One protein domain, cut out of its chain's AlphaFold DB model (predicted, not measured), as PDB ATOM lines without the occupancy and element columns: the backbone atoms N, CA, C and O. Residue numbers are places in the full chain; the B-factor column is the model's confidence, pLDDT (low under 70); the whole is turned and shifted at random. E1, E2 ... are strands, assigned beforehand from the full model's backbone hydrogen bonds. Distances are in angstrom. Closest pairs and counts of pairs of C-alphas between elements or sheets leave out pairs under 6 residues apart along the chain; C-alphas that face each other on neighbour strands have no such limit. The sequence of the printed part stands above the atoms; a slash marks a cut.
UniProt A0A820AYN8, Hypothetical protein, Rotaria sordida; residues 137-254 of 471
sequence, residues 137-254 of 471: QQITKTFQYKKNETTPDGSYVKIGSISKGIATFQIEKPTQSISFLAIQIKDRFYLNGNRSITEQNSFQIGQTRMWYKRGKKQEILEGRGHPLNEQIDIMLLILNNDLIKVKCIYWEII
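Overview. This is residues 137 to 254 of the 471 residues of the protein "Hypothetical protein" of Rotaria sordida (UniProt A0A820AYN8). Two strongly twisted sheets lie face to face as a sandwich, a larger one of six strands and a smaller one of four, with the strands of the two sheets running nearly along the same line. The long strands E1 and E10 form one side of the larger sheet, the meander E6, E7 and E8 forms its other side, and the chain changes sheet six times. The printed part has 118 residues with no named helix and ten named strands, E1 to E10 in order along the chain, and its class is all strand. The sheets run E1, E10, E3, E8, E7, E6 and E2, E9, E4, E5, both antiparallel throughout. The whole is compact, with a radius of gyration of the C-alphas of 13.6 A and spans of 41 by 28 by 26 A.

Arrangement. The larger sheet runs, strand beside strand, E1 of residues 137 to 146, E10 of residues 243 to 253, E3 of residues 169 to 174, E8 of residues 218 to 224, E7 of residues 208 to 214 and E6 of residues 200 to 205. E1 and E6 are its edge strands. E1 and E10 are antiparallel at 159 degrees, with N 141 and O 248 within hydrogen-bond range at 2.8 A. E10 and E3 are antiparallel at 168 degrees, with N 170 and O 249 at 2.8 A, and E3 and E8 at 173 degrees, with N 171 and O 221 at 2.8 A. E6, E7 and E8 form a meander, each strand the antiparallel neighbour of the one before; E6 and E7 are a hairpin, with N 210 and O 203 at 2.8 A, and so are E7 and E8, with N 211 and O 222 at 2.8 A. The smaller sheet runs E2 of residues 155 to 162, E9 of residues 232 to 238, E4 of residues 180 to 185 and E5 of residues 188 to 191, with E2 and E5 as edge strands. E2 bends by 55 degrees at residue 159; N 159 and O 234 join it to E9 within hydrogen-bond range at 2.9 A. E9 and E4 have N 233 and O 184 at 2.8 A, and the hairpin of E4 and E5 has N 185 and O 188 at 2.9 A. The two sheets form a sandwich, two sheets face to face, the facing parts 10.1 A centre to centre and their best planes 13 degrees apart. The closest C-alphas of E1 and E2, those of Phe 143 and Ile 159, are 6.3 A apart. E2 and E10 are near each other, with 9 pairs of C-alphas within 10 A. E1 and E6 are apart.

Along the chain. E10 is the longest strand, 11 residues and 32.0 A from first to last C-alpha, and C-alpha 253 stands at (41.108, -10.317, -14.911). E1 is 29.7 A long and begins with C-alpha 137 at (35.695, -7.227, -13.057). E2 is 21.0 A long, E7 19.9 A, E8 19.1 A and E9 18.7 A. E5 is 9.3 A long, from C-alpha 188 at (32.176, -28.381, -33.778).

Size, cuts and confidence. The C-alphas of Glu 149 and Ile 254 are the two farthest apart, at 41.9 A, while the first and last printed C-alphas, those of Gln 137 and Ile 254, are 6.5 A apart. The printed part has no cut, and no link is long. Mean pLDDT of the printed part is 88.1; residues 207 and 225 are under 70, and E6 has a mean of 76.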
ATOM      1  N   GLN A 137      36.874  -8.073 -12.925       83.62
ATOM      2  CA  GLN A 137      35.695  -7.227 -13.057       83.62
ATOM      3  C   GLN A 137      34.595  -7.946 -13.833       83.62
ATOM      4  O   GLN A 137      34.866  -8.721 -14.755       83.62
ATOM      5  N   GLN A 138      33.345  -7.666 -13.468       85.19
ATOM      6  CA  GLN A 138      32.187  -8.188 -14.175       85.19
ATOM      7  C   GLN A 138      31.954  -7.394 -15.453       85.19
ATOM      8  O   GLN A 138      31.732  -6.184 -15.414       85.19
ATOM      9  N   ILE A 139      31.901  -8.092 -16.577       87.69
ATOM     10  CA  ILE A 139      31.500  -7.538 -17.860       87.69
ATOM     11  C   ILE A 139      30.143  -8.125 -18.236       87.69
ATOM     12  O   ILE A 139      29.945  -9.338 -18.223       87.69
ATOM     13  N   THR A 140      29.194  -7.257 -18.586       92.69
ATOM     14  CA  THR A 140      27.891  -7.661 -19.127       92.69
ATOM     15  C   THR A 140      27.779  -7.172 -20.563       92.69
ATOM     16  O   THR A 140      27.869  -5.974 -20.824       92.69
ATOM     17  N   LYS A 141      27.575  -8.097 -21.500       94.31
ATOM     18  CA  LYS A 141      27.308  -7.821 -22.914       94.31
ATOM     19  C   LYS A 141      25.922  -8.336 -23.278       94.31
ATOM     20  O   LYS A 141      25.545  -9.427 -22.869       94.31
ATOM     21  N   THR A 142      25.186  -7.575 -24.076       95.56
ATOM     22  CA  THR A 142      23.890  -8.005 -24.611       95.56
ATOM     23  C   THR A 142      23.991  -8.075 -26.124       95.56
ATOM     24  O   THR A 142      24.222  -7.062 -26.777       95.56
ATOM     25  N   PHE A 143      23.802  -9.268 -26.668       95.38
ATOM     26  CA  PHE A 143      23.715  -9.515 -28.097       95.38
ATOM     27  C   PHE A 143      22.248  -9.484 -28.513       95.38
ATOM     28  O   PHE A 143      21.386 -10.019 -27.816       95.38
ATOM     29  N   GLN A 144      21.954  -8.838 -29.635       93.62
ATOM     30  CA  GLN A 144      20.609  -8.799 -30.197       93.62
ATOM     31  C   GLN A 144      20.653  -9.353 -31.609       93.62
ATOM     32  O   GLN A 144      21.540  -9.006 -32.384       93.62
ATOM     33  N   TYR A 145      19.690 -10.205 -31.930       93.44
ATOM     34  CA  TYR A 145      19.543 -10.766 -33.258       93.44
ATOM     35  C   TYR A 145      18.079 -10.724 -33.674       93.44
ATOM     36  O   TYR A 145      17.193 -11.078 -32.897       93.44
ATOM     37  N   LYS A 146      17.839 -10.297 -34.910       91.75
ATOM     38  CA  LYS A 146      16.542 -10.383 -35.571       91.75
ATOM     39  C   LYS A 146      16.770 -11.040 -36.923       91.75
ATOM     40  O   LYS A 146      17.668 -10.624 -37.655       91.75
ATOM     41  N   LYS A 147      15.990 -12.076 -37.223       89.44
ATOM     42  CA  LYS A 147      16.081 -12.809 -38.487       89.44
ATOM     43  C   LYS A 147      15.810 -11.844 -39.655       89.44
ATOM     44  O   LYS A 147      14.932 -10.989 -39.583       89.44
ATOM     45  N   ASN A 148      16.604 -11.960 -40.715       86.88
ATOM     46  CA  ASN A 148      16.371 -11.278 -41.987       86.88
ATOM     47  C   ASN A 148      15.703 -12.241 -42.985       86.88
ATOM     48  O   ASN A 148      15.684 -13.453 -42.773       86.88
ATOM     49  N   GLU A 149      15.165 -11.709 -44.082       82.94
ATOM     50  CA  GLU A 149      14.446 -12.506 -45.092       82.94
ATOM     51  C   GLU A 149      15.314 -13.596 -45.738       82.94
ATOM     52  O   GLU A 149      14.804 -14.628 -46.160       82.94
ATOM     53  N   THR A 150      16.633 -13.398 -45.773       86.31
ATOM     54  CA  THR A 150      17.578 -14.327 -46.397       86.31
ATOM     55  C   THR A 150      18.018 -15.473 -45.492       86.31
ATOM     56  O   THR A 150      18.600 -16.424 -46.003       86.31
ATOM     57  N   THR A 151      17.764 -15.421 -44.180       87.38
ATOM     58  CA  THR A 151      18.123 -16.511 -43.258       87.38
ATOM     59  C   THR A 151      17.002 -17.548 -43.225       87.38
ATOM     60  O   THR A 151      15.919 -17.237 -42.729       87.38
ATOM     61  N   PRO A 152      17.223 -18.794 -43.678       89.50
ATOM     62  CA  PRO A 152      16.207 -19.840 -43.592       89.50
ATOM     63  C   PRO A 152      15.922 -20.251 -42.144       89.50
ATOM     64  O   PRO A 152      16.812 -20.203 -41.288       89.50
ATOM     65  N   ASP A 153      14.707 -20.734 -41.876       89.62
ATOM     66  CA  ASP A 153      14.418 -21.405 -40.606       89.62
ATOM     67  C   ASP A 153      15.253 -22.683 -40.457       89.62
ATOM     68  O   ASP A 153      15.539 -23.404 -41.414       89.62
ATOM     69  N   GLY A 154      15.683 -22.951 -39.230       90.12
ATOM     70  CA  GLY A 154      16.591 -24.040 -38.895       90.12
ATOM     71  C   GLY A 154      18.067 -23.753 -39.195       90.12
ATOM     72  O   GLY A 154      18.852 -24.708 -39.217       90.12
ATOM     73  N   SER A 155      18.437 -22.489 -39.436       93.12
ATOM     74  CA  SER A 155      19.827 -22.048 -39.632       93.12
ATOM     75  C   SER A 155      20.513 -21.707 -38.311       93.12
ATOM     76  O   SER A 155      19.876 -21.209 -37.381       93.12
ATOM     77  N   TYR A 156      21.828 -21.928 -38.251       95.44
ATOM     78  CA  TYR A 156      22.667 -21.499 -37.133       95.44
ATOM     79  C   TYR A 156      23.338 -20.164 -37.445       95.44
ATOM     80  O   TYR A 156      24.007 -20.035 -38.468       95.44
ATOM     81  N   VAL A 157      23.203 -19.191 -36.546       95.06
ATOM     82  CA  VAL A 157      23.824 -17.865 -36.690       95.06
ATOM     83  C   VAL A 157      24.687 -17.531 -35.485       95.06
ATOM     84  O   VAL A 157      24.273 -17.720 -34.339       95.06
ATOM     85  N   LYS A 158      25.896 -17.026 -35.739       96.19
ATOM     86  CA  LYS A 158      26.797 -16.532 -34.696       96.19
ATOM     87  C   LYS A 158      26.359 -15.141 -34.261       96.19
ATOM     88  O   LYS A 158      26.263 -14.242 -35.089       96.19
ATOM     89  N   ILE A 159      26.149 -14.955 -32.962       96.12
ATOM     90  CA  ILE A 159      25.747 -13.659 -32.390       96.12
ATOM     91  C   ILE A 159      26.824 -13.024 -31.511       96.12
ATOM     92  O   ILE A 159      26.766 -11.833 -31.224       96.12
ATOM     93  N   GLY A 160      27.803 -13.811 -31.069       96.00
ATOM     94  CA  GLY A 160      28.857 -13.353 -30.177       96.00
ATOM     95  C   GLY A 160      29.870 -14.449 -29.879       96.00
ATOM     96  O   GLY A 160      29.788 -15.556 -30.412       96.00
ATOM     97  N   SER A 161      30.832 -14.136 -29.019       96.00
ATOM     98  CA  SER A 161      31.863 -15.075 -28.587       96.00
ATOM     99  C   SER A 161      32.388 -14.729 -27.198       96.00
ATOM    100  O   SER A 161      32.354 -13.568 -26.780       96.00
ATOM    101  N   ILE A 162      32.900 -15.739 -26.495       93.88
ATOM    102  CA  ILE A 162      33.626 -15.595 -25.230       93.88
ATOM    103  C   ILE A 162      35.074 -16.003 -25.478       93.88
ATOM    104  O   ILE A 162      35.355 -17.118 -25.922       93.88
ATOM    105  N   SER A 163      35.988 -15.069 -25.223       92.81
ATOM    106  CA  SER A 163      37.419 -15.233 -25.467       92.81
ATOM    107  C   SER A 163      38.045 -16.315 -24.585       92.81
ATOM    108  O   SER A 163      37.584 -16.591 -23.476       92.81
ATOM    109  N   LYS A 164      39.163 -16.879 -25.057       90.75
ATOM    110  CA  LYS A 164      40.046 -17.711 -24.225       90.75
ATOM    111  C   LYS A 164      40.483 -16.952 -22.963       90.75
ATOM    112  O   LYS A 164      40.633 -15.733 -22.995       90.75
ATOM    113  N   GLY A 165      40.730 -17.673 -21.874       84.31
ATOM    114  CA  GLY A 165      41.168 -17.111 -20.593       84.31
ATOM    115  C   GLY A 165      40.037 -16.766 -19.619       84.31
ATOM    116  O   GLY A 165      40.295 -16.636 -18.427       84.31
ATOM    117  N   ILE A 166      38.785 -16.683 -20.081       85.50
ATOM    118  CA  ILE A 166      37.630 -16.466 -19.201       85.50
ATOM    119  C   ILE A 166      37.335 -17.746 -18.411       85.50
ATOM    120  O   ILE A 166      37.128 -18.804 -19.004       85.50
ATOM    121  N   ALA A 167      37.331 -17.650 -17.079       78.44
ATOM    122  CA  ALA A 167      37.098 -18.784 -16.176       78.44
ATOM    123  C   ALA A 167      35.627 -18.960 -15.780       78.44
ATOM    124  O   ALA A 167      35.175 -20.090 -15.588       78.44
ATOM    125  N   THR A 168      34.897 -17.847 -15.684       83.69
ATOM    126  CA  THR A 168      33.519 -17.804 -15.190       83.69
ATOM    127  C   THR A 168      32.660 -16.971 -16.128       83.69
ATOM    128  O   THR A 168      32.949 -15.791 -16.361       83.69
ATOM    129  N   PHE A 169      31.588 -17.563 -16.649       89.69
ATOM    130  CA  PHE A 169      30.609 -16.863 -17.475       89.69
ATOM    131  C   PHE A 169      29.212 -17.482 -17.391       89.69
ATOM    132  O   PHE A 169      29.049 -18.663 -17.098       89.69
ATOM    133  N   GLN A 170      28.206 -16.673 -17.705       92.62
ATOM    134  CA  GLN A 170      26.801 -17.046 -17.761       92.62
ATOM    135  C   GLN A 170      26.146 -16.403 -18.986       92.62
ATOM    136  O   GLN A 170      26.250 -15.195 -19.199       92.62
ATOM    137  N   ILE A 171      25.470 -17.213 -19.793       95.31
ATOM    138  CA  ILE A 171      24.718 -16.797 -20.973       95.31
ATOM    139  C   ILE A 171      23.238 -17.054 -20.699       95.31
ATOM    140  O   ILE A 171      22.841 -18.177 -20.398       95.31
ATOM    141  N   GLU A 172      22.429 -16.009 -20.817       94.62
ATOM    142  CA  GLU A 172      20.991 -16.007 -20.568       94.62
ATOM    143  C   GLU A 172      20.259 -15.641 -21.861       94.62
ATOM    144  O   GLU A 172      20.463 -14.557 -22.420       94.62
ATOM    145  N   LYS A 173      19.374 -16.524 -22.330       94.00
ATOM    146  CA  LYS A 173      18.440 -16.235 -23.424       94.00
ATOM    147  C   LYS A 173      17.005 -16.375 -22.911       94.00
ATOM    148  O   LYS A 173      16.632 -17.468 -22.497       94.00
ATOM    149  N   PRO A 174      16.153 -15.345 -22.992       89.44
ATOM    150  CA  PRO A 174      14.734 -15.477 -22.679       89.44
ATOM    151  C   PRO A 174      14.039 -16.532 -23.554       89.44
ATOM    152  O   PRO A 174      14.299 -16.633 -24.759       89.44
ATOM    153  N   THR A 175      13.122 -17.303 -22.968       82.50
ATOM    154  CA  THR A 175      12.343 -18.351 -23.667       82.50
ATOM    155  C   THR A 175      11.151 -17.814 -24.452       82.50
ATOM    156  O   THR A 175      10.429 -18.588 -25.065       82.50
ATOM    157  N   GLN A 176      10.947 -16.493 -24.473       82.25
ATOM    158  CA  GLN A 176       9.897 -15.857 -25.278       82.25
ATOM    159  C   GLN A 176      10.046 -16.161 -26.775       82.25
ATOM    160  O   GLN A 176       9.044 -16.193 -27.475       82.25
ATOM    161  N   SER A 177      11.275 -16.422 -27.237       81.56
ATOM    162  CA  SER A 177      11.533 -16.961 -28.572       81.56
ATOM    163  C   SER A 177      11.743 -18.468 -28.542       81.56
ATOM    164  O   SER A 177      12.504 -18.967 -27.707       81.56
ATOM    165  N   ILE A 178      11.139 -19.158 -29.515       86.94
ATOM    166  CA  ILE A 178      11.291 -20.603 -29.744       86.94
ATOM    167  C   ILE A 178      12.644 -20.988 -30.361       86.94
ATOM    168  O   ILE A 178      12.930 -22.168 -30.505       86.94
ATOM    169  N   SER A 179      13.479 -20.015 -30.737       92.00
ATOM    170  CA  SER A 179      14.851 -20.262 -31.199       92.00
ATOM    171  C   SER A 179      15.749 -20.689 -30.034       92.00
ATOM    172  O   SER A 179      15.582 -20.173 -28.931       92.00
ATOM    173  N   PHE A 180      16.732 -21.561 -30.270       93.94
ATOM    174  CA  PHE A 180      17.526 -22.197 -29.204       93.94
ATOM    175  C   PHE A 180      18.972 -21.708 -29.148       93.94
ATOM    176  O   PHE A 180      19.592 -21.459 -30.185       93.94
ATOM    177  N   LEU A 181      19.533 -21.612 -27.938       95.50
ATOM    178  CA  LEU A 181      20.960 -21.350 -27.754       95.50
ATOM    179  C   LEU A 181      21.785 -22.561 -28.210       95.50
ATOM    180  O   LEU A 181      21.466 -23.693 -27.861       95.50
ATOM    181  N   ALA A 182      22.875 -22.327 -28.932       96.25
ATOM    182  CA  ALA A 182      23.851 -23.346 -29.296       96.25
ATOM    183  C   ALA A 182      25.273 -22.835 -29.051       96.25
ATOM    184  O   ALA A 182      25.528 -21.631 -29.052       96.25
ATOM    185  N   ILE A 183      26.210 -23.756 -28.826       96.00
ATOM    186  CA  ILE A 183      27.618 -23.419 -28.585       96.00
ATOM    187  C   ILE A 183      28.485 -24.167 -29.567       96.00
ATOM    188  O   ILE A 183      28.383 -25.394 -29.687       96.00
ATOM    189  N   GLN A 184      29.361 -23.419 -30.223       94.69
ATOM    190  CA  GLN A 184      30.290 -23.933 -31.210       94.69
ATOM    191  C   GLN A 184      31.717 -23.521 -30.856       94.69
ATOM    192  O   GLN A 184      31.961 -22.446 -30.313       94.69
ATOM    193  N   ILE A 185      32.673 -24.395 -31.149       93.50
ATOM    194  CA  ILE A 185      34.100 -24.074 -31.112       93.50
ATOM    195  C   ILE A 185      34.662 -24.471 -32.458       93.50
ATOM    196  O   ILE A 185      34.629 -25.658 -32.805       93.50
ATOM    197  N   LYS A 186      35.189 -23.490 -33.197       89.88
ATOM    198  CA  LYS A 186      35.575 -23.675 -34.603       89.88
ATOM    199  C   LYS A 186      34.351 -24.232 -35.348       89.88
ATOM    200  O   LYS A 186      33.305 -23.601 -35.301       89.88
ATOM    201  N   ASP A 187      34.421 -25.446 -35.886       88.75
ATOM    202  CA  ASP A 187      33.314 -26.045 -36.645       88.75
ATOM    203  C   ASP A 187      32.508 -27.099 -35.867       88.75
ATOM    204  O   ASP A 187      31.579 -27.701 -36.403       88.75
ATOM    205  N   ARG A 188      32.816 -27.329 -34.583       93.31
ATOM    206  CA  ARG A 188      32.176 -28.381 -33.778       93.31
ATOM    207  C   ARG A 188      31.193 -27.813 -32.760       93.31
ATOM    208  O   ARG A 188      31.564 -26.991 -31.924       93.31
ATOM    209  N   PHE A 189      29.968 -28.334 -32.766       91.31
ATOM    210  CA  PHE A 189      28.969 -28.028 -31.744       91.31
ATOM    211  C   PHE A 189      29.197 -28.828 -30.459       91.31
ATOM    212  O   PHE A 189      29.431 -30.038 -30.495       91.31
ATOM    213  N   TYR A 190      29.089 -28.135 -29.328       90.56
ATOM    214  CA  TYR A 190      29.128 -28.705 -27.977       90.56
ATOM    215  C   TYR A 190      27.767 -28.633 -27.279       90.56
ATOM    216  O   TYR A 190      27.511 -29.405 -26.361       90.56
ATOM    217  N   LEU A 191      26.887 -27.741 -27.738       92.56
ATOM    218  CA  LEU A 191      25.509 -27.636 -27.271       92.56
ATOM    219  C   LEU A 191      24.573 -27.408 -28.456       92.56
ATOM    220  O   LEU A 191      24.859 -26.560 -29.301       92.56
ATOM    221  N   ASN A 192      23.452 -28.137 -28.464       93.69
ATOM    222  CA  ASN A 192      22.336 -27.994 -29.401       93.69
ATOM    223  C   ASN A 192      22.748 -27.949 -30.886       93.69
ATOM    224  O   ASN A 192      22.194 -27.186 -31.677       93.69
ATOM    225  N   GLY A 193      23.740 -28.760 -31.269       90.81
ATOM    226  CA  GLY A 193      24.146 -28.965 -32.660       90.81
ATOM    227  C   GLY A 193      23.258 -29.973 -33.390       90.81
ATOM    228  O   GLY A 193      22.521 -30.731 -32.763       90.81
ATOM    229  N   ASN A 194      23.347 -30.000 -34.723       88.56
ATOM    230  CA  ASN A 194      22.601 -30.935 -35.579       88.56
ATOM    231  C   ASN A 194      21.080 -30.966 -35.295       88.56
ATOM    232  O   ASN A 194      20.443 -32.011 -35.392       88.56
ATOM    233  N   ARG A 195      20.510 -29.825 -34.880       85.50
ATOM    234  CA  ARG A 195      19.098 -29.659 -34.485       85.50
ATOM    235  C   ARG A 195      18.632 -30.591 -33.355       85.50
ATOM    236  O   ARG A 195      17.434 -30.766 -33.158       85.50
ATOM    237  N   SER A 196      19.560 -31.160 -32.590       88.56
ATOM    238  CA  SER A 196      19.250 -31.961 -31.409       88.56
ATOM    239  C   SER A 196      19.181 -31.047 -30.188       88.56
ATOM    240  O   SER A 196      20.205 -30.542 -29.734       88.56
ATOM    241  N   ILE A 197      17.969 -30.785 -29.692       89.88
ATOM    242  CA  ILE A 197      17.735 -29.838 -28.594       89.88
ATOM    243  C   ILE A 197      17.684 -30.580 -27.268       89.88
ATOM    244  O   ILE A 197      16.908 -31.515 -27.095       89.88
ATOM    245  N   THR A 198      18.508 -30.141 -26.323       82.44
ATOM    246  CA  THR A 198      18.551 -30.713 -24.975       82.44
ATOM    247  C   THR A 198      17.741 -29.851 -24.004       82.44
ATOM    248  O   THR A 198      17.741 -28.631 -24.130       82.44
ATOM    249  N   GLU A 199      17.053 -30.446 -23.026       80.25
ATOM    250  CA  GLU A 199      16.357 -29.690 -21.965       80.25
ATOM    251  C   GLU A 199      17.316 -29.254 -20.847       80.25
ATOM    252  O   GLU A 199      17.352 -28.091 -20.440       80.25
ATOM    253  N   GLN A 200      18.156 -30.183 -20.394       79.88
ATOM    254  CA  GLN A 200      19.201 -29.943 -19.409       79.88
ATOM    255  C   GLN A 200      20.423 -30.790 -19.747       79.88
ATOM    256  O   GLN A 200      20.295 -31.962 -20.097       79.88
ATOM    257  N   ASN A 201      21.612 -30.200 -19.660       77.12
ATOM    258  CA  ASN A 201      22.856 -30.899 -19.950       77.12
ATOM    259  C   ASN A 201      24.003 -30.393 -19.076       77.12
ATOM    260  O   ASN A 201      24.089 -29.201 -18.779       77.12
ATOM    261  N   SER A 202      24.932 -31.283 -18.739       72.81
ATOM    262  CA  SER A 202      26.229 -30.905 -18.184       72.81
ATOM    263  C   SER A 202      27.338 -31.543 -19.008       72.81
ATOM    264  O   SER A 202      27.305 -32.735 -19.304       72.81
ATOM    265  N   PHE A 203      28.310 -30.738 -19.420       75.44
ATOM    266  CA  PHE A 203      29.403 -31.177 -20.284       75.44
ATOM    267  C   PHE A 203      30.675 -30.388 -19.976       75.44
ATOM    268  O   PHE A 203      30.694 -29.517 -19.107       75.44
ATOM    269  N   GLN A 204      31.773 -30.713 -20.652       71.06
ATOM    270  CA  GLN A 204      33.053 -30.042 -20.455       71.06
ATOM    271  C   GLN A 204      33.615 -29.547 -21.780       71.06
ATOM    272  O   GLN A 204      33.567 -30.241 -22.797       71.06
ATOM    273  N   ILE A 205      34.199 -28.354 -21.736       78.56
ATOM    274  CA  ILE A 205      35.029 -27.795 -22.799       78.56
ATOM    275  C   ILE A 205      36.430 -27.635 -22.207       78.56
ATOM    276  O   ILE A 205      36.693 -26.745 -21.399       78.56
ATOM    277  N   GLY A 206      37.342 -28.543 -22.560       79.06
ATOM    278  CA  GLY A 206      38.649 -28.616 -21.906       79.06
ATOM    279  C   GLY A 206      38.508 -28.985 -20.425       79.06
ATOM    280  O   GLY A 206      38.135 -30.113 -20.111       79.06
ATOM    281  N   GLN A 207      38.832 -28.048 -19.530       67.25
ATOM    282  CA  GLN A 207      38.666 -28.194 -18.073       67.25
ATOM    283  C   GLN A 207      37.512 -27.350 -17.515       67.25
ATOM    284  O   GLN A 207      37.127 -27.527 -16.362       67.25
ATOM    285  N   THR A 208      36.935 -26.463 -18.326       72.19
ATOM    286  CA  THR A 208      35.776 -25.664 -17.939       72.19
ATOM    287  C   THR A 208      34.543 -26.555 -17.972       72.19
ATOM    288  O   THR A 208      34.244 -27.191 -18.991       72.19
ATOM    289  N   ARG A 209      33.827 -26.623 -16.850       73.75
ATOM    290  CA  ARG A 209      32.568 -27.361 -16.763       73.75
ATOM    291  C   ARG A 209      31.424 -26.433 -17.147       73.75
ATOM    292  O   ARG A 209      31.407 -25.272 -16.751       73.75
ATOM    293  N   MET A 210      30.509 -26.971 -17.941       80.38
ATOM    294  CA  MET A 210      29.389 -26.265 -18.538       80.38
ATOM    295  C   MET A 210      28.085 -26.869 -18.024       80.38
ATOM    296  O   MET A 210      27.932 -28.093 -18.035       80.38
ATOM    297  N   TRP A 211      27.138 -26.021 -17.635       83.00
ATOM    298  CA  TRP A 211      25.794 -26.414 -17.224       83.00
ATOM    299  C   TRP A 211      24.772 -25.639 -18.029       83.00
ATOM    300  O   TRP A 211      24.695 -24.416 -17.949       83.00
ATOM    301  N   TYR A 212      23.988 -26.367 -18.807       86.12
ATOM    302  CA  TYR A 212      22.902 -25.824 -19.596       86.12
ATOM    303  C   TYR A 212      21.570 -26.284 -19.023       86.12
ATOM    304  O   TYR A 212      21.384 -27.476 -18.772       86.12
ATOM    305  N   LYS A 213      20.629 -25.356 -18.859       85.75
ATOM    306  CA  LYS A 213      19.243 -25.670 -18.512       85.75
ATOM    307  C   LYS A 213      18.270 -24.754 -19.235       85.75
ATOM    308  O   LYS A 213      18.511 -23.552 -19.371       85.75
ATOM    309  N   ARG A 214      17.131 -25.311 -19.631       86.94
ATOM    310  CA  ARG A 214      15.988 -24.571 -20.163       86.94
ATOM    311  C   ARG A 214      14.946 -24.409 -19.061       86.94
ATOM    312  O   ARG A 214      14.200 -25.322 -18.736       86.94
ATOM    313  N   GLY A 215      14.934 -23.237 -18.432       82.88
ATOM    314  CA  GLY A 215      13.908 -22.875 -17.458       82.88
ATOM    315  C   GLY A 215      12.658 -22.310 -18.136       82.88
ATOM    316  O   GLY A 215      12.669 -21.974 -19.315       82.88
ATOM    317  N   LYS A 216      11.581 -22.101 -17.368       82.81
ATOM    318  CA  LYS A 216      10.315 -21.550 -17.898       82.81
ATOM    319  C   LYS A 216      10.461 -20.159 -18.529       82.81
ATOM    320  O   LYS A 216       9.769 -19.852 -19.492       82.81
ATOM    321  N   LYS A 217      11.336 -19.312 -17.971       85.94
ATOM    322  CA  LYS A 217      11.524 -17.907 -18.387       85.94
ATOM    323  C   LYS A 217      12.762 -17.678 -19.259       85.94
ATOM    324  O   LYS A 217      12.830 -16.680 -19.971       85.94
ATOM    325  N   GLN A 218      13.756 -18.558 -19.160       89.50
ATOM    326  CA  GLN A 218      15.050 -18.378 -19.810       89.50
ATOM    327  C   GLN A 218      15.814 -19.696 -19.950       89.50
ATOM    328  O   GLN A 218      15.736 -20.568 -19.085       89.50
ATOM    329  N   GLU A 219      16.589 -19.796 -21.022       92.81
ATOM    330  CA  GLU A 219      17.698 -20.728 -21.167       92.81
ATOM    331  C   GLU A 219      18.932 -20.122 -20.501       92.81
ATOM    332  O   GLU A 219      19.240 -18.945 -20.711       92.81
ATOM    333  N   ILE A 220      19.629 -20.923 -19.701       90.69
ATOM    334  CA  ILE A 220      20.842 -20.517 -18.997       90.69
ATOM    335  C   ILE A 220      21.939 -21.509 -19.343       90.69
ATOM    336  O   ILE A 220      21.761 -22.715 -19.178       90.69
ATOM    337  N   LEU A 221      23.076 -20.988 -19.792       92.44
ATOM    338  CA  LEU A 221      24.327 -21.720 -19.885       92.44
ATOM    339  C   LEU A 221      25.355 -21.070 -18.971       92.44
ATOM    340  O   LEU A 221      25.685 -19.900 -19.141       92.44
ATOM    341  N   GLU A 222      25.904 -21.842 -18.052       87.56
ATOM    342  CA  GLU A 222      26.937 -21.403 -17.128       87.56
ATOM    343  C   GLU A 222      28.226 -22.195 -17.348       87.56
ATOM    344  O   GLU A 222      28.184 -23.416 -17.485       87.56
ATOM    345  N   GLY A 223      29.365 -21.503 -17.393       84.81
ATOM    346  CA  GLY A 223      30.699 -22.095 -17.452       84.81
ATOM    347  C   GLY A 223      31.527 -21.672 -16.243       84.81
ATOM    348  O   GLY A 223      31.660 -20.472 -16.000       84.81
ATOM    349  N   ARG A 224      32.078 -22.633 -15.485       78.06
ATOM    350  CA  ARG A 224      32.946 -22.369 -14.315       78.06
ATOM    351  C   ARG A 224      34.120 -23.346 -14.195       78.06
ATOM    352  O   ARG A 224      34.145 -24.413 -14.815       78.06
ATOM    353  N   GLY A 225      35.058 -22.987 -13.319       68.62
ATOM    354  CA  GLY A 225      36.071 -23.869 -12.727       68.62
ATOM    355  C   GLY A 225      37.457 -23.791 -13.362       68.62
ATOM    356  O   GLY A 225      38.448 -24.024 -12.684       68.62
ATOM    357  N   HIS A 226      37.568 -23.447 -14.646       73.38
ATOM    358  CA  HIS A 226      38.875 -23.248 -15.275       73.38
ATOM    359  C   HIS A 226      38.770 -22.254 -16.437       73.38
ATOM    360  O   HIS A 226      37.771 -22.299 -17.161       73.38
ATOM    361  N   PRO A 227      39.789 -21.403 -16.672       82.50
ATOM    362  CA  PRO A 227      39.890 -20.589 -17.877       82.50
ATOM    363  C   PRO A 227      39.691 -21.398 -19.160       82.50
ATOM    364  O   PRO A 227      40.296 -22.465 -19.325       82.50
ATOM    365  N   LEU A 228      38.880 -20.867 -20.077       85.38
ATOM    366  CA  LEU A 228      38.692 -21.426 -21.413       85.38
ATOM    367  C   LEU A 228      40.027 -21.469 -22.169       85.38
ATOM    368  O   LEU A 228      40.702 -20.451 -22.320       85.38
ATOM    369  N   ASN A 229      40.383 -22.635 -22.702       86.06
ATOM    370  CA  ASN A 229      41.601 -22.790 -23.506       86.06
ATOM    371  C   ASN A 229      41.444 -22.248 -24.936       86.06
ATOM    372  O   ASN A 229      42.430 -21.889 -25.575       86.06
ATOM    373  N   GLU A 230      40.213 -22.210 -25.433       89.94
ATOM    374  CA  GLU A 230      39.844 -21.814 -26.791       89.94
ATOM    375  C   GLU A 230      38.639 -20.872 -26.721       89.94
ATOM    376  O   GLU A 230      37.853 -20.938 -25.774       89.94
ATOM    377  N   GLN A 231      38.488 -19.997 -27.716       92.94
ATOM    378  CA  GLN A 231      37.302 -19.148 -27.829       92.94
ATOM    379  C   GLN A 231      36.061 -20.009 -28.088       92.94
ATOM    380  O   GLN A 231      36.105 -20.926 -28.912       92.94
ATOM    381  N   ILE A 232      34.951 -19.678 -27.429       95.38
ATOM    382  CA  ILE A 232      33.648 -20.286 -27.708       95.38
ATOM    383  C   ILE A 232      32.752 -19.288 -28.434       95.38
ATOM    384  O   ILE A 232      32.700 -18.108 -28.080       95.38
ATOM    385  N   ASP A 233      32.041 -19.767 -29.444       97.06
ATOM    386  CA  ASP A 233      31.105 -18.976 -30.226       97.06
ATOM    387  C   ASP A 233      29.676 -19.233 -29.742       97.06
ATOM    388  O   ASP A 233      29.237 -20.376 -29.567       97.06
ATOM    389  N   ILE A 234      28.963 -18.134 -29.498       97.38
ATOM    390  CA  ILE A 234      27.566 -18.126 -29.080       97.38
ATOM    391  C   ILE A 234      26.722 -18.142 -30.351       97.38
ATOM    392  O   ILE A 234      26.706 -17.168 -31.112       97.38
ATOM    393  N   MET A 235      26.031 -19.255 -30.566       97.06
ATOM    394  CA  MET A 235      25.209 -19.507 -31.742       97.06
ATOM    395  C   MET A 235      23.724 -19.515 -31.366       97.06
ATOM    396  O   MET A 235      23.354 -19.836 -30.236       97.06
ATOM    397  N   LEU A 236      22.861 -19.209 -32.330       95.50
ATOM    398  CA  LEU A 236      21.415 -19.412 -32.229       95.50
ATOM    399  C   LEU A 236      20.938 -20.333 -33.346       95.50
ATOM    400  O   LEU A 236      21.264 -20.089 -34.506       95.50
ATOM    401  N   LEU A 237      20.136 -21.341 -33.004       95.06
ATOM    402  CA  LEU A 237      19.300 -22.054 -33.967       95.06
ATOM    403  C   LEU A 237      18.006 -21.262 -34.162       95.06
ATOM    404  O   LEU A 237      17.158 -21.236 -33.267       95.06
ATOM    405  N   ILE A 238      17.868 -20.618 -35.317       93.50
ATOM    406  CA  ILE A 238      16.748 -19.726 -35.622       93.50
ATOM    407  C   ILE A 238      15.550 -20.533 -36.108       93.50
ATOM    408  O   ILE A 238      15.668 -21.246 -37.098       93.50
ATOM    409  N   LEU A 239      14.405 -20.404 -35.439       90.50
ATOM    410  CA  LEU A 239      13.150 -21.070 -35.825       90.50
ATOM    411  C   LEU A 239      12.014 -20.095 -36.156       90.50
ATOM    412  O   LEU A 239      10.973 -20.516 -36.652       90.50
ATOM    413  N   ASN A 240      12.182 -18.810 -35.839       86.38
ATOM    414  CA  ASN A 240      11.187 -17.780 -36.100       86.38
ATOM    415  C   ASN A 240      11.814 -16.384 -36.235       86.38
ATOM    416  O   ASN A 240      13.029 -16.214 -36.149       86.38
ATOM    417  N   ASN A 241      10.969 -15.376 -36.470       86.94
ATOM    418  CA  ASN A 241      11.384 -13.993 -36.720       86.94
ATOM    419  C   ASN A 241      11.361 -13.093 -35.469       86.94
ATOM    420  O   ASN A 241      11.176 -11.876 -35.563       86.94
ATOM    421  N   ASP A 242      11.520 -13.681 -34.284       87.06
ATOM    422  CA  ASP A 242      11.522 -12.913 -33.043       87.06
ATOM    423  C   ASP A 242      12.785 -12.061 -32.911       87.06
ATOM    424  O   ASP A 242      13.868 -12.414 -33.385       87.06
ATOM    425  N   LEU A 243      12.662 -10.948 -32.185       90.62
ATOM    426  CA  LEU A 243      13.830 -10.242 -31.675       90.62
ATOM    427  C   LEU A 243      14.396 -11.019 -30.483       90.62
ATOM    428  O   LEU A 243      13.830 -11.006 -29.388       90.62
ATOM    429  N   ILE A 244      15.545 -11.652 -30.680       93.00
ATOM    430  CA  ILE A 244      16.218 -12.459 -29.668       93.00
ATOM    431  C   ILE A 244      17.273 -11.595 -28.981       93.00
ATOM    432  O   ILE A 244      18.158 -11.038 -29.630       93.00
ATOM    433  N   LYS A 245      17.193 -11.491 -27.653       94.12
ATOM    434  CA  LYS A 245      18.186 -10.796 -26.825       94.12
ATOM    435  C   LYS A 245      18.907 -11.814 -25.956       94.12
ATOM    436  O   LYS A 245      18.275 -12.461 -25.131       94.12
ATOM    437  N   VAL A 246      20.215 -11.943 -26.128       95.88
ATOM    438  CA  VAL A 246      21.057 -12.839 -25.332       95.88
ATOM    439  C   VAL A 246      21.965 -11.999 -24.455       95.88
ATOM    440  O   VAL A 246      22.755 -11.199 -24.954       95.88
ATOM    441  N   LYS A 247      21.861 -12.175 -23.144       95.44
ATOM    442  CA  LYS A 247      22.725 -11.511 -22.171       95.44
ATOM    443  C   LYS A 247      23.864 -12.451 -21.804       95.44
ATOM    444  O   LYS A 247      23.641 -13.594 -21.439       95.44
ATOM    445  N   CYS A 248      25.088 -11.965 -21.904       95.38
ATOM    446  CA  CYS A 248      26.302 -12.682 -21.561       95.38
ATOM    447  C   CYS A 248      27.020 -11.921 -20.452       95.38
ATOM    448  O   CYS A 248      27.383 -10.756 -20.614       95.38
ATOM    449  N   ILE A 249      27.241 -12.588 -19.331       90.88
ATOM    450  CA  ILE A 249      27.948 -12.074 -18.165       90.88
ATOM    451  C   ILE A 249      29.236 -12.876 -18.037       90.88
ATOM    452  O   ILE A 249      29.186 -14.099 -18.073       90.88
ATOM    453  N   TYR A 250      30.382 -12.226 -17.892       89.88
ATOM    454  CA  TYR A 250      31.650 -12.913 -17.651       89.88
ATOM    455  C   TYR A 250      32.595 -12.068 -16.807       89.88
ATOM    456  O   TYR A 250      32.408 -10.859 -16.672       89.88
ATOM    457  N   TRP A 251      33.602 -12.722 -16.236       83.44
ATOM    458  CA  TRP A 251      34.600 -12.096 -15.376       83.44
ATOM    459  C   TRP A 251      35.955 -12.057 -16.070       83.44
ATOM    460  O   TRP A 251      36.481 -13.093 -16.476       83.44
ATOM    461  N   GLU A 252      36.507 -10.855 -16.215       83.31
ATOM    462  CA  GLU A 252      37.804 -10.620 -16.849       83.31
ATOM    463  C   GLU A 252      38.814 -10.125 -15.811       83.31
ATOM    464  O   GLU A 252      38.491  -9.270 -14.983       83.31
ATOM    465  N   ILE A 253      40.030 -10.681 -15.838       78.00
ATOM    466  CA  ILE A 253      41.108 -10.317 -14.911       78.00
ATOM    467  C   ILE A 253      41.511  -8.857 -15.146       78.00
ATOM    468  O   ILE A 253      41.708  -8.427 -16.283       78.00
ATOM    469  N   ILE A 254      41.649  -8.093 -14.065       77.56
ATOM    470  CA  ILE A 254      42.081  -6.697 -14.130       77.56
ATOM    471  C   ILE A 254      43.594  -6.679 -14.374       77.56
ATOM    472  O   ILE A 254      44.378  -7.050 -13.502       77.56
TER     473      ILE A 254